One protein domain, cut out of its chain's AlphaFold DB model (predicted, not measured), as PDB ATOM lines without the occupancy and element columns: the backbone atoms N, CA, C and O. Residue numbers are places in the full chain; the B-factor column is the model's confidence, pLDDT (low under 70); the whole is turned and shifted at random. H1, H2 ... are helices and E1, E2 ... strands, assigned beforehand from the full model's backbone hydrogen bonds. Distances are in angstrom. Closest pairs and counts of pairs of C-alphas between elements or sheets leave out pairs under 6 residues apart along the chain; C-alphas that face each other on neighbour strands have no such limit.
ATOM      1  N   ARG A 945      29.998 -37.577  34.174       80.62
ATOM      2  CA  ARG A 945      29.883 -36.371  35.036       80.62
ATOM      3  C   ARG A 945      28.458 -35.849  35.315       80.62
ATOM      4  O   ARG A 945      28.288 -34.678  35.644       80.62
ATOM      5  N   GLN A 946      27.437 -36.693  35.191       88.50
ATOM      6  CA  GLN A 946      26.021 -36.347  35.363       88.50
ATOM      7  C   GLN A 946      25.250 -37.550  35.911       88.50
ATOM      8  O   GLN A 946      25.285 -38.623  35.317       88.50
ATOM      9  N   TYR A 947      24.542 -37.403  37.031       92.38
ATOM     10  CA  TYR A 947      23.819 -38.523  37.655       92.38
ATOM     11  C   TYR A 947      22.701 -39.078  36.753       92.38
ATOM     12  O   TYR A 947      22.433 -40.274  36.750       92.38
ATOM     13  N   GLU A 948      22.088 -38.239  35.924       92.75
ATOM     14  CA  GLU A 948      21.079 -38.626  34.935       92.75
ATOM     15  C   GLU A 948      21.641 -39.455  33.767       92.75
ATOM     16  O   GLU A 948      20.883 -40.138  33.083       92.75
ATOM     17  N   LYS A 949      22.965 -39.438  33.558       92.19
ATOM     18  CA  LYS A 949      23.671 -40.287  32.583       92.19
ATOM     19  C   LYS A 949      24.203 -41.584  33.201       92.19
ATOM     20  O   LYS A 949      24.947 -42.314  32.548       92.19
ATOM     21  N   HIS A 950      23.862 -41.867  34.458       95.19
ATOM     22  CA  HIS A 950      24.397 -43.019  35.170       95.19
ATOM     23  C   HIS A 950      23.989 -44.351  34.489       95.19
ATOM     24  O   HIS A 950      22.800 -44.553  34.216       95.19
ATOM     25  N   PRO A 951      24.929 -45.300  34.273       94.75
ATOM     26  CA  PRO A 951      24.679 -46.569  33.571       94.75
ATOM     27  C   PRO A 951      23.522 -47.425  34.099       94.75
ATOM     28  O   PRO A 951      22.907 -48.161  33.335       94.75
ATOM     29  N   ILE A 952      23.181 -47.298  35.384       96.00
ATOM     30  CA  ILE A 952      22.074 -48.034  36.025       96.00
ATOM     31  C   ILE A 952      20.746 -47.931  35.253       96.00
ATOM     32  O   ILE A 952      20.005 -48.906  35.193       96.00
ATOM     33  N   ILE A 953      20.474 -46.791  34.606       94.75
ATOM     34  CA  ILE A 953      19.248 -46.564  33.823       94.75
ATOM     35  C   ILE A 953      19.264 -47.398  32.533       94.75
ATOM     36  O   ILE A 953      18.221 -47.822  32.043       94.75
ATOM     37  N   GLN A 954      20.452 -47.657  31.978       92.62
ATOM     38  CA  GLN A 954      20.615 -48.535  30.819       92.62
ATOM     39  C   GLN A 954      20.593 -50.011  31.209       92.62
ATOM     40  O   GLN A 954      20.187 -50.836  30.398       92.62
ATOM     41  N   PHE A 955      21.014 -50.342  32.429       96.25
ATOM     42  CA  PHE A 955      20.976 -51.705  32.949       96.25
ATOM     43  C   PHE A 955      19.554 -52.141  33.302       96.25
ATOM     44  O   PHE A 955      19.157 -53.255  32.964       96.25
ATOM     45  N   TYR A 956      18.780 -51.257  33.932       96.94
ATOM     46  CA  TYR A 956      17.425 -51.545  34.385       96.94
ATOM     47  C   TYR A 956      16.546 -50.295  34.295       96.94
ATOM     48  O   TYR A 956      16.804 -49.306  34.980       96.94
ATOM     49  N   ASN A 957      15.472 -50.340  33.503       95.75
ATOM     50  CA  ASN A 957      14.512 -49.232  33.359       95.75
ATOM     51  C   ASN A 957      13.048 -49.641  33.611       95.75
ATOM     52  O   ASN A 957      12.138 -48.822  33.457       95.75
ATOM     53  N   LYS A 958      12.785 -50.888  34.019       94.94
ATOM     54  CA  LYS A 958      11.425 -51.342  34.330       94.94
ATOM     55  C   LYS A 958      10.843 -50.586  35.526       94.94
ATOM     56  O   LYS A 958      11.432 -50.552  36.603       94.94
ATOM     57  N   GLY A 959       9.656 -50.020  35.327       93.25
ATOM     58  CA  GLY A 959       8.998 -49.130  36.288       93.25
ATOM     59  C   GLY A 959       9.391 -47.659  36.130       93.25
ATOM     60  O   GLY A 959       8.686 -46.816  36.653       93.25
ATOM     61  N   LEU A 960      10.460 -47.342  35.384       94.38
ATOM     62  CA  LEU A 960      10.871 -45.962  35.099       94.38
ATOM     63  C   LEU A 960      10.254 -45.418  33.802       94.38
ATOM     64  O   LEU A 960      10.019 -44.220  33.683       94.38
ATOM     65  N   VAL A 961      10.029 -46.294  32.816       93.56
ATOM     66  CA  VAL A 961       9.448 -45.954  31.508       93.56
ATOM     67  C   VAL A 961       8.292 -46.890  31.156       93.56
ATOM     68  O   VAL A 961       8.270 -48.052  31.567       93.56
ATOM     69  N   HIS A 962       7.345 -46.398  30.352       91.06
ATOM     70  CA  HIS A 962       6.214 -47.186  29.839       91.06
ATOM     71  C   HIS A 962       6.336 -47.546  28.353       91.06
ATOM     72  O   HIS A 962       5.567 -48.366  27.852       91.06
ATOM     73  N   ASP A 963       7.284 -46.938  27.634       92.81
ATOM     74  CA  ASP A 963       7.488 -47.220  26.218       92.81
ATOM     75  C   ASP A 963       7.969 -48.663  26.018       92.81
ATOM     76  O   ASP A 963       9.029 -49.070  26.500       92.81
ATOM     77  N   PHE A 964       7.175 -49.447  25.287       91.25
ATOM     78  CA  PHE A 964       7.431 -50.872  25.093       91.25
ATOM     79  C   PHE A 964       8.768 -51.135  24.392       91.25
ATOM     80  O   PHE A 964       9.445 -52.117  24.701       91.25
ATOM     81  N   LYS A 965       9.171 -50.257  23.466       92.75
ATOM     82  CA  LYS A 965      10.433 -50.402  22.740       92.75
ATOM     83  C   LYS A 965      11.622 -50.168  23.676       92.75
ATOM     84  O   LYS A 965      12.498 -51.021  23.738       92.75
ATOM     85  N   GLN A 966      11.607 -49.103  24.478       91.50
ATOM     86  CA  GLN A 966      12.645 -48.828  25.481       91.50
ATOM     87  C   GLN A 966      12.760 -49.926  26.544       91.50
ATOM     88  O   GLN A 966      13.869 -50.258  26.967       91.50
ATOM     89  N   LEU A 967      11.634 -50.500  26.981       92.75
ATOM     90  CA  LEU A 967      11.636 -51.622  27.921       92.75
ATOM     91  C   LEU A 967      12.256 -52.879  27.305       92.75
ATOM     92  O   LEU A 967      13.025 -53.567  27.974       92.75
ATOM     93  N   LYS A 968      11.939 -53.167  26.035       91.00
ATOM     94  CA  LYS A 968      12.464 -54.321  25.294       91.00
ATOM     95  C   LYS A 968      13.945 -54.170  24.932       91.00
ATOM     96  O   LYS A 968      14.666 -55.163  24.882       91.00
ATOM     97  N   ASP A 969      14.391 -52.945  24.667       91.06
ATOM     98  CA  ASP A 969      15.779 -52.647  24.305       91.06
ATOM     99  C   ASP A 969      16.717 -52.634  25.528       91.06
ATOM    100  O   ASP A 969      17.929 -52.809  25.373       91.06
ATOM    101  N   CYS A 970      16.179 -52.446  26.737       94.25
ATOM    102  CA  CYS A 970      16.927 -52.528  27.990       94.25
ATOM    103  C   CYS A 970      17.019 -53.990  28.482       94.25
ATOM    104  O   CYS A 970      15.999 -54.677  28.534       94.25
ATOM    105  N   PRO A 971      18.211 -54.477  28.879       94.69
ATOM    106  CA  PRO A 971      18.436 -55.873  29.268       94.69
ATOM    107  C   PRO A 971      17.740 -56.291  30.574       94.69
ATOM    108  O   PRO A 971      17.598 -57.484  30.816       94.69
ATOM    109  N   GLN A 972      17.298 -55.341  31.407       95.56
ATOM    110  CA  GLN A 972      16.711 -55.596  32.733       95.56
ATOM    111  C   GLN A 972      17.640 -56.389  33.668       95.56
ATOM    112  O   GLN A 972      17.222 -57.334  34.338       95.56
ATOM    113  N   LEU A 973      18.907 -55.976  33.720       95.69
ATOM    114  CA  LEU A 973      19.936 -56.550  34.582       95.69
ATOM    115  C   LEU A 973      19.583 -56.375  36.071       95.69
ATOM    116  O   LEU A 973      19.089 -55.309  36.457       95.69
ATOM    117  N   PRO A 974      19.880 -57.364  36.935       95.38
ATOM    118  CA  PRO A 974      19.806 -57.172  38.376       95.38
ATOM    119  C   PRO A 974      20.845 -56.132  38.814       95.38
ATOM    120  O   PRO A 974      22.035 -56.287  38.553       95.38
ATOM    121  N   VAL A 975      20.404 -55.073  39.493       97.19
ATOM    122  CA  VAL A 975      21.275 -53.971  39.938       97.19
ATOM    123  C   VAL A 975      21.070 -53.650  41.413       97.19
ATOM    124  O   VAL A 975      19.990 -53.892  41.956       97.19
ATOM    125  N   SER A 976      22.092 -53.105  42.065       97.06
ATOM    126  CA  SER A 976      22.008 -52.541  43.418       97.06
ATOM    127  C   SER A 976      22.634 -51.151  43.468       97.06
ATOM    128  O   SER A 976      23.553 -50.868  42.706       97.06
ATOM    129  N   ILE A 977      22.126 -50.285  44.346       97.31
ATOM    130  CA  ILE A 977      22.732 -48.986  44.675       97.31
ATOM    131  C   ILE A 977      23.462 -49.145  46.004       97.31
ATOM    132  O   ILE A 977      22.836 -49.598  46.960       97.31
ATOM    133  N   ASN A 978      24.733 -48.752  46.047       95.44
ATOM    134  CA  ASN A 978      25.655 -48.910  47.172       95.44
ATOM    135  C   ASN A 978      26.538 -47.652  47.341       95.44
ATOM    136  O   ASN A 978      26.489 -46.739  46.505       95.44
ATOM    137  N   THR A 979      27.321 -47.567  48.424       90.56
ATOM    138  CA  THR A 979      28.124 -46.363  48.741       90.56
ATOM    139  C   THR A 979      29.612 -46.426  48.397       90.56
ATOM    140  O   THR A 979      30.231 -45.362  48.277       90.56
ATOM    141  N   ASP A 980      30.184 -47.620  48.228       90.19
ATOM    142  CA  ASP A 980      31.613 -47.844  47.975       90.19
ATOM    143  C   ASP A 980      32.519 -47.309  49.107       90.19
ATOM    144  O   ASP A 980      32.607 -47.899  50.189       90.19
ATOM    145  N   ASP A 981      33.174 -46.166  48.892       83.12
ATOM    146  CA  ASP A 981      34.030 -45.478  49.858       83.12
ATOM    147  C   ASP A 981      33.354 -44.200  50.384       83.12
ATOM    148  O   ASP A 981      33.782 -43.072  50.098       83.12
ATOM    149  N   GLN A 982      32.287 -44.360  51.179       84.81
ATOM    150  CA  GLN A 982      31.462 -43.231  51.639       84.81
ATOM    151  C   GLN A 982      32.251 -42.112  52.336       84.81
ATOM    152  O   GLN A 982      31.861 -40.946  52.255       84.81
ATOM    153  N   GLY A 983      33.377 -42.433  52.982       79.75
ATOM    154  CA  GLY A 983      34.257 -41.468  53.631       79.75
ATOM    155  C   GLY A 983      34.988 -40.566  52.640       79.75
ATOM    156  O   GLY A 983      35.096 -39.365  52.877       79.75
ATOM    157  N   VAL A 984      35.450 -41.114  51.509       78.75
ATOM    158  CA  VAL A 984      36.115 -40.342  50.438       78.75
ATOM    159  C   VAL A 984      35.099 -39.551  49.638       78.75
ATOM    160  O   VAL A 984      35.370 -38.417  49.253       78.75
ATOM    161  N   PHE A 985      33.922 -40.126  49.404       83.56
ATOM    162  CA  PHE A 985      32.883 -39.484  48.608       83.56
ATOM    163  C   PHE A 985      31.939 -38.613  49.440       83.56
ATOM    164  O   PHE A 985      31.130 -37.895  48.867       83.56
ATOM    165  N   SER A 986      32.034 -38.618  50.773       84.12
ATOM    166  CA  SER A 986      31.170 -37.844  51.681       84.12
ATOM    167  C   SER A 986      29.668 -38.042  51.399       84.12
ATOM    168  O   SER A 986      28.942 -37.069  51.190       84.12
ATOM    169  N   THR A 987      29.217 -39.299  51.329       88.75
ATOM    170  CA  THR A 987      27.832 -39.696  50.988       88.75
ATOM    171  C   THR A 987      27.239 -40.675  52.016       88.75
ATOM    172  O   THR A 987      27.917 -41.034  52.973       88.75
ATOM    173  N   SER A 988      25.972 -41.065  51.851       90.81
ATOM    174  CA  SER A 988      25.312 -42.150  52.596       90.81
ATOM    175  C   SER A 988      24.411 -42.946  51.656       90.81
ATOM    176  O   SER A 988      24.015 -42.430  50.608       90.81
ATOM    177  N   LEU A 989      24.044 -44.172  52.031       92.50
ATOM    178  CA  LEU A 989      23.256 -45.044  51.159       92.50
ATOM    179  C   LEU A 989      21.890 -44.434  50.812       92.50
ATOM    180  O   LEU A 989      21.476 -44.454  49.658       92.50
ATOM    181  N   GLU A 990      21.212 -43.807  51.773       93.19
ATOM    182  CA  GLU A 990      19.947 -43.100  51.530       93.19
ATOM    183  C   GLU A 990      20.119 -41.954  50.531       93.19
ATOM    184  O   GLU A 990      19.282 -41.756  49.648       93.19
ATOM    185  N   ASN A 991      21.230 -41.223  50.645       93.44
ATOM    186  CA  ASN A 991      21.533 -40.127  49.742       93.44
ATOM    187  C   ASN A 991      21.849 -40.618  48.326       93.44
ATOM    188  O   ASN A 991      21.476 -39.924  47.386       93.44
ATOM    189  N   GLU A 992      22.442 -41.799  48.131       95.62
ATOM    190  CA  GLU A 992      22.634 -42.367  46.785       95.62
ATOM    191  C   GLU A 992      21.290 -42.577  46.061       95.62
ATOM    192  O   GLU A 992      21.128 -42.153  44.912       95.62
ATOM    193  N   TYR A 993      20.275 -43.116  46.752       96.75
ATOM    194  CA  TYR A 993      18.910 -43.233  46.210       96.75
ATOM    195  C   TYR A 993      18.301 -41.856  45.909       96.75
ATOM    196  O   TYR A 993      17.692 -41.643  44.856       96.75
ATOM    197  N   ALA A 994      18.469 -40.899  46.822       96.62
ATOM    198  CA  ALA A 994      17.910 -39.559  46.680       96.62
ATOM    199  C   ALA A 994      18.560 -38.748  45.548       96.62
ATOM    200  O   ALA A 994      17.862 -38.003  44.853       96.62
ATOM    201  N   LEU A 995      19.873 -38.901  45.348       96.25
ATOM    202  CA  LEU A 995      20.630 -38.278  44.264       96.25
ATOM    203  C   LEU A 995      20.137 -38.782  42.910       96.25
ATOM    204  O   LEU A 995      19.808 -37.962  42.050       96.25
ATOM    205  N   MET A 996      19.988 -40.102  42.757       97.38
ATOM    206  CA  MET A 996      19.427 -40.699  41.543       97.38
ATOM    207  C   MET A 996      18.001 -40.214  41.281       97.38
ATOM    208  O   MET A 996      17.707 -39.750  40.178       97.38
ATOM    209  N   ALA A 997      17.136 -40.224  42.301       97.44
ATOM    210  CA  ALA A 997      15.778 -39.703  42.176       97.44
ATOM    211  C   ALA A 997      15.779 -38.249  41.684       97.44
ATOM    212  O   ALA A 997      15.090 -37.898  40.727       97.44
ATOM    213  N   ARG A 998      16.579 -37.390  42.328       96.94
ATOM    214  CA  ARG A 998      16.568 -35.954  42.044       96.94
ATOM    215  C   ARG A 998      17.139 -35.633  40.667       96.94
ATOM    216  O   ARG A 998      16.649 -34.702  40.025       96.94
ATOM    217  N   ALA A 999      18.146 -36.385  40.227       96.31
ATOM    218  CA  ALA A 999      18.703 -36.281  38.885       96.31
ATOM    219  C   ALA A 999      17.648 -36.624  37.828       96.31
ATOM    220  O   ALA A 999      17.372 -35.799  36.957       96.31
ATOM    221  N   LEU A1000      16.971 -37.766  37.970       96.44
ATOM    222  CA  LEU A1000      15.910 -38.197  37.054       96.44
ATOM    223  C   LEU A1000      14.734 -37.210  37.002       96.44
ATOM    224  O   LEU A1000      14.283 -36.845  35.918       96.44
ATOM    225  N   GLU A1001      14.300 -36.673  38.146       95.69
ATOM    226  CA  GLU A1001      13.256 -35.637  38.204       95.69
ATOM    227  C   GLU A1001      13.633 -34.328  37.483       95.69
ATOM    228  O   GLU A1001      12.773 -33.470  37.242       95.69
ATOM    229  N   SER A1002      14.922 -34.104  37.212       93.06
ATOM    230  CA  SER A1002      15.431 -32.902  36.546       93.06
ATOM    231  C   SER A1002      15.546 -33.050  35.028       93.06
ATOM    232  O   SER A1002      15.606 -32.034  34.338       93.06
ATOM    233  N   VAL A1003      15.459 -34.278  34.505       94.38
ATOM    234  CA  VAL A1003      15.535 -34.555  33.065       94.38
ATOM    235  C   VAL A1003      14.316 -33.966  32.352       94.38
ATOM    236  O   VAL A1003      13.173 -34.094  32.813       94.38
ATOM    237  N   ARG A1004      14.558 -33.271  31.241       93.19
ATOM    238  CA  ARG A1004      13.536 -32.642  30.397       93.19
ATOM    239  C   ARG A1004      13.697 -33.099  28.954       93.19
ATOM    240  O   ARG A1004      14.823 -33.296  28.508       93.19
ATOM    241  N   ASP A1005      12.580 -33.272  28.257       91.94
ATOM    242  CA  ASP A1005      12.569 -33.507  26.815       91.94
ATOM    243  C   ASP A1005      12.844 -32.209  26.035       91.94
ATOM    244  O   ASP A1005      12.968 -31.124  26.613       91.94
ATOM    245  N   GLU A1006      12.913 -32.310  24.707       92.38
ATOM    246  CA  GLU A1006      13.138 -31.170  23.804       92.38
ATOM    247  C   GLU A1006      12.059 -30.078  23.923       92.38
ATOM    248  O   GLU A1006      12.300 -28.919  23.588       92.38
ATOM    249  N   THR A1007      10.875 -30.419  24.442       91.31
ATOM    250  CA  THR A1007       9.757 -29.490  24.662       91.31
ATOM    251  C   THR A1007       9.751 -28.872  26.064       91.31
ATOM    252  O   THR A1007       8.873 -28.070  26.390       91.31
ATOM    253  N   GLY A1008      10.723 -29.230  26.911       91.12
ATOM    254  CA  GLY A1008      10.832 -28.772  28.293       91.12
ATOM    255  C   GLY A1008       9.914 -29.504  29.278       91.12
ATOM    256  O   GLY A1008       9.776 -29.053  30.420       91.12
ATOM    257  N   ARG A1009       9.285 -30.620  28.886       91.56
ATOM    258  CA  ARG A1009       8.452 -31.444  29.780       91.56
ATOM    259  C   ARG A1009       9.309 -32.474  30.525       91.56
ATOM    260  O   ARG A1009      10.330 -32.908  29.997       91.56
ATOM    261  N   PRO A1010       8.950 -32.861  31.763       92.56
ATOM    262  CA  PRO A1010       9.642 -33.937  32.472       92.56
ATOM    263  C   PRO A1010       9.591 -35.253  31.688       92.56
ATOM    264  O   PRO A1010       8.512 -35.665  31.275       92.56
ATOM    265  N   VAL A1011      10.745 -35.908  31.524       93.75
ATOM    266  CA  VAL A1011      10.832 -37.224  30.856       93.75
ATOM    267  C   VAL A1011      10.268 -38.333  31.742       93.75
ATOM    268  O   VAL A1011       9.574 -39.219  31.256       93.75
ATOM    269  N   TYR A1012      10.545 -38.264  33.045       93.94
ATOM    270  CA  TYR A1012      10.126 -39.256  34.031       93.94
ATOM    271  C   TYR A1012       9.146 -38.632  35.021       93.94
ATOM    272  O   TYR A1012       9.367 -37.510  35.500       93.94
ATOM    273  N   CYS A1013       8.073 -39.350  35.357       92.75
ATOM    274  CA  CYS A1013       7.172 -38.930  36.424       92.75
ATOM    275  C   CYS A1013       7.709 -39.383  37.796       92.75
ATOM    276  O   CYS A1013       8.519 -40.302  37.902       92.75
ATOM    277  N   ARG A1014       7.296 -38.706  38.873       93.25
ATOM    278  CA  ARG A1014       7.831 -38.973  40.222       93.25
ATOM    279  C   ARG A1014       7.461 -40.349  40.764       93.25
ATOM    280  O   ARG A1014       8.269 -40.949  41.471       93.25
ATOM    281  N   ASP A1015       6.258 -40.819  40.458       94.25
ATOM    282  CA  ASP A1015       5.771 -42.104  40.953       94.25
ATOM    283  C   ASP A1015       6.534 -43.258  40.289       94.25
ATOM    284  O   ASP A1015       6.995 -44.149  41.000       94.25
ATOM    285  N   ASP A1016       6.809 -43.159  38.982       96.12
ATOM    286  CA  ASP A1016       7.659 -44.103  38.236       96.12
ATOM    287  C   ASP A1016       9.081 -44.165  38.814       96.12
ATOM    288  O   ASP A1016       9.627 -45.241  39.054       96.12
ATOM    289  N   ILE A1017       9.682 -43.008  39.119       97.00
ATOM    290  CA  ILE A1017      11.006 -42.948  39.762       97.00
ATOM    291  C   ILE A1017      10.983 -43.668  41.117       97.00
ATOM    292  O   ILE A1017      11.904 -44.425  41.431       97.00
ATOM    293  N   CYS A1018       9.945 -43.447  41.931       96.69
ATOM    294  CA  CYS A1018       9.812 -44.105  43.230       96.69
ATOM    295  C   CYS A1018       9.604 -45.618  43.088       96.69
ATOM    296  O   CYS A1018      10.207 -46.378  43.847       96.69
ATOM    297  N   GLU A1019       8.782 -46.062  42.133       96.62
ATOM    298  CA  GLU A1019       8.566 -47.482  41.851       96.62
ATOM    299  C   GLU A1019       9.861 -48.154  41.379       96.62
ATOM    300  O   GLU A1019      10.240 -49.208  41.894       96.62
ATOM    301  N   TRP A1020      10.572 -47.529  40.443       97.69
ATOM    302  CA  TRP A1020      11.854 -48.007  39.936       97.69
ATOM    303  C   TRP A1020      12.898 -48.144  41.053       97.69
ATOM    304  O   TRP A1020      13.526 -49.196  41.186       97.69
ATOM    305  N   LEU A1021      13.026 -47.137  41.924       97.88
ATOM    306  CA  LEU A1021      13.925 -47.205  43.082       97.88
ATOM    307  C   LEU A1021      13.505 -48.269  44.100       97.88
ATOM    308  O   LEU A1021      14.370 -48.918  44.685       97.88
ATOM    309  N   ASP A1022      12.206 -48.485  44.315       97.62
ATOM    310  CA  ASP A1022      11.726 -49.550  45.201       97.62
ATOM    311  C   ASP A1022      12.045 -50.942  44.635       97.62
ATOM    312  O   ASP A1022      12.448 -51.833  45.384       97.62
ATOM    313  N   ARG A1023      11.953 -51.120  43.310       97.81
ATOM    314  CA  ARG A1023      12.384 -52.350  42.625       97.81
ATOM    315  C   ARG A1023      13.887 -52.579  42.779       97.81
ATOM    316  O   ARG A1023      14.290 -53.686  43.128       97.81
ATOM    317  N   ILE A1024      14.708 -51.542  42.596       97.88
ATOM    318  CA  ILE A1024      16.163 -51.619  42.812       97.88
ATOM    319  C   ILE A1024      16.490 -51.939  44.269       97.88
ATOM    320  O   ILE A1024      17.333 -52.791  44.529       97.88
ATOM    321  N   ARG A1025      15.786 -51.330  45.227       96.69
ATOM    322  CA  ARG A1025      15.923 -51.647  46.653       96.69
ATOM    323  C   ARG A1025      15.661 -53.125  46.930       96.69
ATOM    324  O   ARG A1025      16.396 -53.741  47.699       96.69
ATOM    325  N   VAL A1026      14.606 -53.696  46.346       96.75
ATOM    326  CA  VAL A1026      14.310 -55.131  46.487       96.75
ATOM    327  C   VAL A1026      15.447 -55.969  45.902       96.75
ATOM    328  O   VAL A1026      15.981 -56.804  46.627       96.75
ATOM    329  N   MET A1027      15.889 -55.680  44.673       96.00
ATOM    330  CA  MET A1027      17.012 -56.390  44.044       96.00
ATOM    331  C   MET A1027      18.308 -56.279  44.858       96.00
ATOM    332  O   MET A1027      19.011 -57.270  45.020       96.00
ATOM    333  N   GLY A1028      18.610 -55.110  45.428       95.44
ATOM    334  CA  GLY A1028      19.771 -54.917  46.293       95.44
ATOM    335  C   GLY A1028      19.708 -55.756  47.567       95.44
ATOM    336  O   GLY A1028      20.698 -56.377  47.941       95.44
ATOM    337  N   ASN A1029      18.537 -55.869  48.197       94.62
ATOM    338  CA  ASN A1029      18.368 -56.770  49.340       94.62
ATOM    339  C   ASN A1029      18.553 -58.247  48.948       94.62
ATOM    340  O   ASN A1029      19.160 -59.002  49.704       94.62
ATOM    341  N   GLU A1030      18.050 -58.651  47.778       92.81
ATOM    342  CA  GLU A1030      18.157 -60.026  47.266       92.81
ATOM    343  C   GLU A1030      19.580 -60.397  46.822       92.81
ATOM    344  O   GLU A1030      19.948 -61.567  46.885       92.81
ATOM    345  N   GLN A1031      20.382 -59.414  46.404       93.06
ATOM    346  CA  GLN A1031      21.785 -59.588  46.012       93.06
ATOM    347  C   GLN A1031      22.735 -59.796  47.196       93.06
ATOM    348  O   GLN A1031      23.857 -60.258  46.995       93.06
ATOM    349  N   SER A1032      22.310 -59.478  48.421       92.75
ATOM    350  CA  SER A1032      23.127 -59.704  49.612       92.75
ATOM    351  C   SER A1032      23.430 -61.196  49.779       92.75
ATOM    352  O   SER A1032      22.517 -62.026  49.798       92.75
ATOM    353  N   PHE A1033      24.701 -61.559  49.978       91.75
ATOM    354  CA  PHE A1033      25.091 -62.965  50.155       91.75
ATOM    355  C   PHE A1033      24.440 -63.642  51.371       91.75
ATOM    356  O   PHE A1033      24.289 -64.864  51.380       91.75
ATOM    357  N   TRP A1034      23.961 -62.863  52.346       86.31
ATOM    358  CA  TRP A1034      23.121 -63.363  53.434       86.31
ATOM    359  C   TRP A1034      21.805 -63.985  52.938       86.31
ATOM    360  O   TRP A1034      21.419 -65.069  53.369       86.31
ATOM    361  N   TRP A1035      21.116 -63.333  51.998       75.94
ATOM    362  CA  TRP A1035      19.827 -63.807  51.482       75.94
ATOM    363  C   TRP A1035      19.960 -65.142  50.735       75.94
ATOM    364  O   TRP A1035      19.102 -66.022  50.840       75.94
ATOM    365  N   ASN A1036      21.078 -65.321  50.027       67.31
ATOM    366  CA  ASN A1036      21.411 -66.575  49.353       67.31
ATOM    367  C   ASN A1036      21.648 -67.728  50.340       67.31
ATOM    368  O   ASN A1036      21.315 -68.870  50.017       67.31
ATOM    369  N   MET A1037      22.195 -67.443  51.526       70.69
ATOM    370  CA  MET A1037      22.317 -68.423  52.608       70.69
ATOM    371  C   MET A1037      20.933 -68.829  53.129       70.69
ATOM    372  O   MET A1037      20.594 -70.008  53.090       70.69
ATOM    373  N   GLU A1038      20.101 -67.855  53.510       69.31
ATOM    374  CA  GLU A1038      18.786 -68.109  54.116       69.31
ATOM    375  C   GLU A1038      17.829 -68.862  53.167       69.31
ATOM    376  O   GLU A1038      17.087 -69.749  53.590       69.31
ATOM    377  N   ARG A1039      17.858 -68.556  51.859       63.53
ATOM    378  CA  ARG A1039      17.080 -69.300  50.849       63.53
ATOM    379  C   ARG A1039      17.522 -70.755  50.709       63.53
ATOM    380  O   ARG A1039      16.664 -71.614  50.529       63.53
ATOM    381  N   LYS A1040      18.831 -71.027  50.746       59.75
ATOM    382  CA  LYS A1040      19.367 -72.392  50.614       59.75
ATOM    383  C   LYS A1040      19.053 -73.232  51.850       59.75
ATOM    384  O   LYS A1040      18.687 -74.386  51.685       59.75
ATOM    385  N   GLU A1041      19.116 -72.645  53.043       58.22
ATOM    386  CA  GLU A1041      18.718 -73.318  54.288       58.22
ATOM    387  C   GLU A1041      17.221 -73.675  54.273       58.22
ATOM    388  O   GLU A1041      16.869 -74.837  54.433       58.22
ATOM    389  N   LYS A1042      16.337 -72.726  53.925       50.50
ATOM    390  CA  LYS A1042      14.883 -72.984  53.835       50.50
ATOM    391  C   LYS A1042      14.477 -73.978  52.743       50.50
ATOM    392  O   LYS A1042      13.394 -74.543  52.830       50.50
ATOM    393  N   ALA A1043      15.286 -74.143  51.696       50.56
ATOM    394  CA  ALA A1043      15.035 -75.106  50.625       50.56
ATOM    395  C   ALA A1043      15.581 -76.512  50.933       50.56
ATOM    396  O   ALA A1043      15.169 -77.455  50.270       50.56
ATOM    397  N   GLU A1044      16.509 -76.651  51.890       45.38
ATOM    398  CA  GLU A1044      17.001 -77.948  52.384       45.38
ATOM    399  C   GLU A1044      16.108 -78.501  53.532       45.38
ATOM    400  O   GLU A1044      16.149 -79.702  53.792       45.38
ATOM    401  N   ASP A1045      15.267 -77.661  54.160       38.09
ATOM    402  CA  ASP A1045      14.261 -78.032  55.183       38.09
ATOM    403  C   ASP A1045      12.896 -78.505  54.613       38.09
ATOM    404  O   ASP A1045      11.998 -78.874  55.379       38.09
ATOM    405  N   VAL A1046      12.718 -78.488  53.283       34.38
ATOM    406  CA  VAL A1046      11.523 -78.963  52.543       34.38
ATOM    407  C   VAL A1046      11.897 -80.183  51.715       34.38
ATOM    408  O   VAL A1046      11.098 -81.148  51.709       34.38
TER     409      VAL A1046
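What this domain is: This is residues 945 to 1046 of the 1046 residues of the protein "A_deaminase domain-containing protein" of Lachnospiraceae bacterium (UniProt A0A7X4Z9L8). A long helix, H5, runs through the body with H4 folded back beside its first part as a helical hairpin, and the short strand E1 passes close by its later part. From this body H6 sticks out as an arm with the last two residues, residues 981 to 986 with the small helix H3 stick out elsewhere, and the long loop of residues 1001 to 1013 reaches to the end of the long axis opposite H6. The printed part has 102 residues with six named helices and one named strand, in the order H1, H2, E1, H3, H4, H5, H6; E1 pairs with no named strand, and the class is mostly helix. The whole is loose, with a radius of gyration of the C-alphas of 16.1 A, and only just flat, spanning 57 by 39 by 20 A.

Where its parts are: H1 is residues 952 to 955, 4.9 A from first to last C-alpha, and begins with C-alpha 952 at (22.074, -48.034, 36.025). H2 is residues 964 to 969, 8.6 A. E1 is residues 975 to 977, 7.0 A. H3 is residues 982 to 985, 5.0 A. H4, residues 989 to 1000, is 17.3 A long. H5, residues 1014 to 1031, is 25.6 A long and begins with C-alpha 1014 at (7.831, -38.973, 40.222). H6, residues 1033 to 1044, is 17.2 A long and ends with C-alpha 1044 at (17.001, -77.948, 52.384).

How they stand to each other: H4 and H5 form a helical hairpin and touch, H5 with residues 1017 to 1021 alone; their closest C-alphas, of Ala 997 and Ile 1017, are 6.3 A apart. They run opposite ways at a steep tilt of 37 degrees, only just past shallow. The closest C-alphas of E1 and H5, of Ser 976 and Gly 1028, are 4.3 A apart. The closest of E1 and H4, of Ile 977 and Glu 992, are 6.9 A apart, and those of H1 and E1, of Ile 952 and Val 975, 7.2 A. H6 is close to H5 but not clearly touching it, with C-alphas 1029 and 1035 7.5 A apart, and they run the same way at a steep tilt of 66 degrees. H2 is apart from H4 and H5, for instance, and H3 is only just apart from H4, 8.4 A at the closest. In H2, H4, H5 and H6 every O i to N i+4 pair is within hydrogen-bond range; H1 and H3 are too short for such a pair, and the one O i to N i+3 pair is within range in H1 but not in H3.

The domain as a whole: The C-alphas farthest apart, of Thr 1007 and Asp 1045, are 57.5 A apart. The printed part has no cut and ends at the chain's last residue, 1046. The link from H4 to H5, of 13 residues, is long. Mean pLDDT of the printed part is 89.0; residue 1036 and residues 1038 to 1046 are under 70.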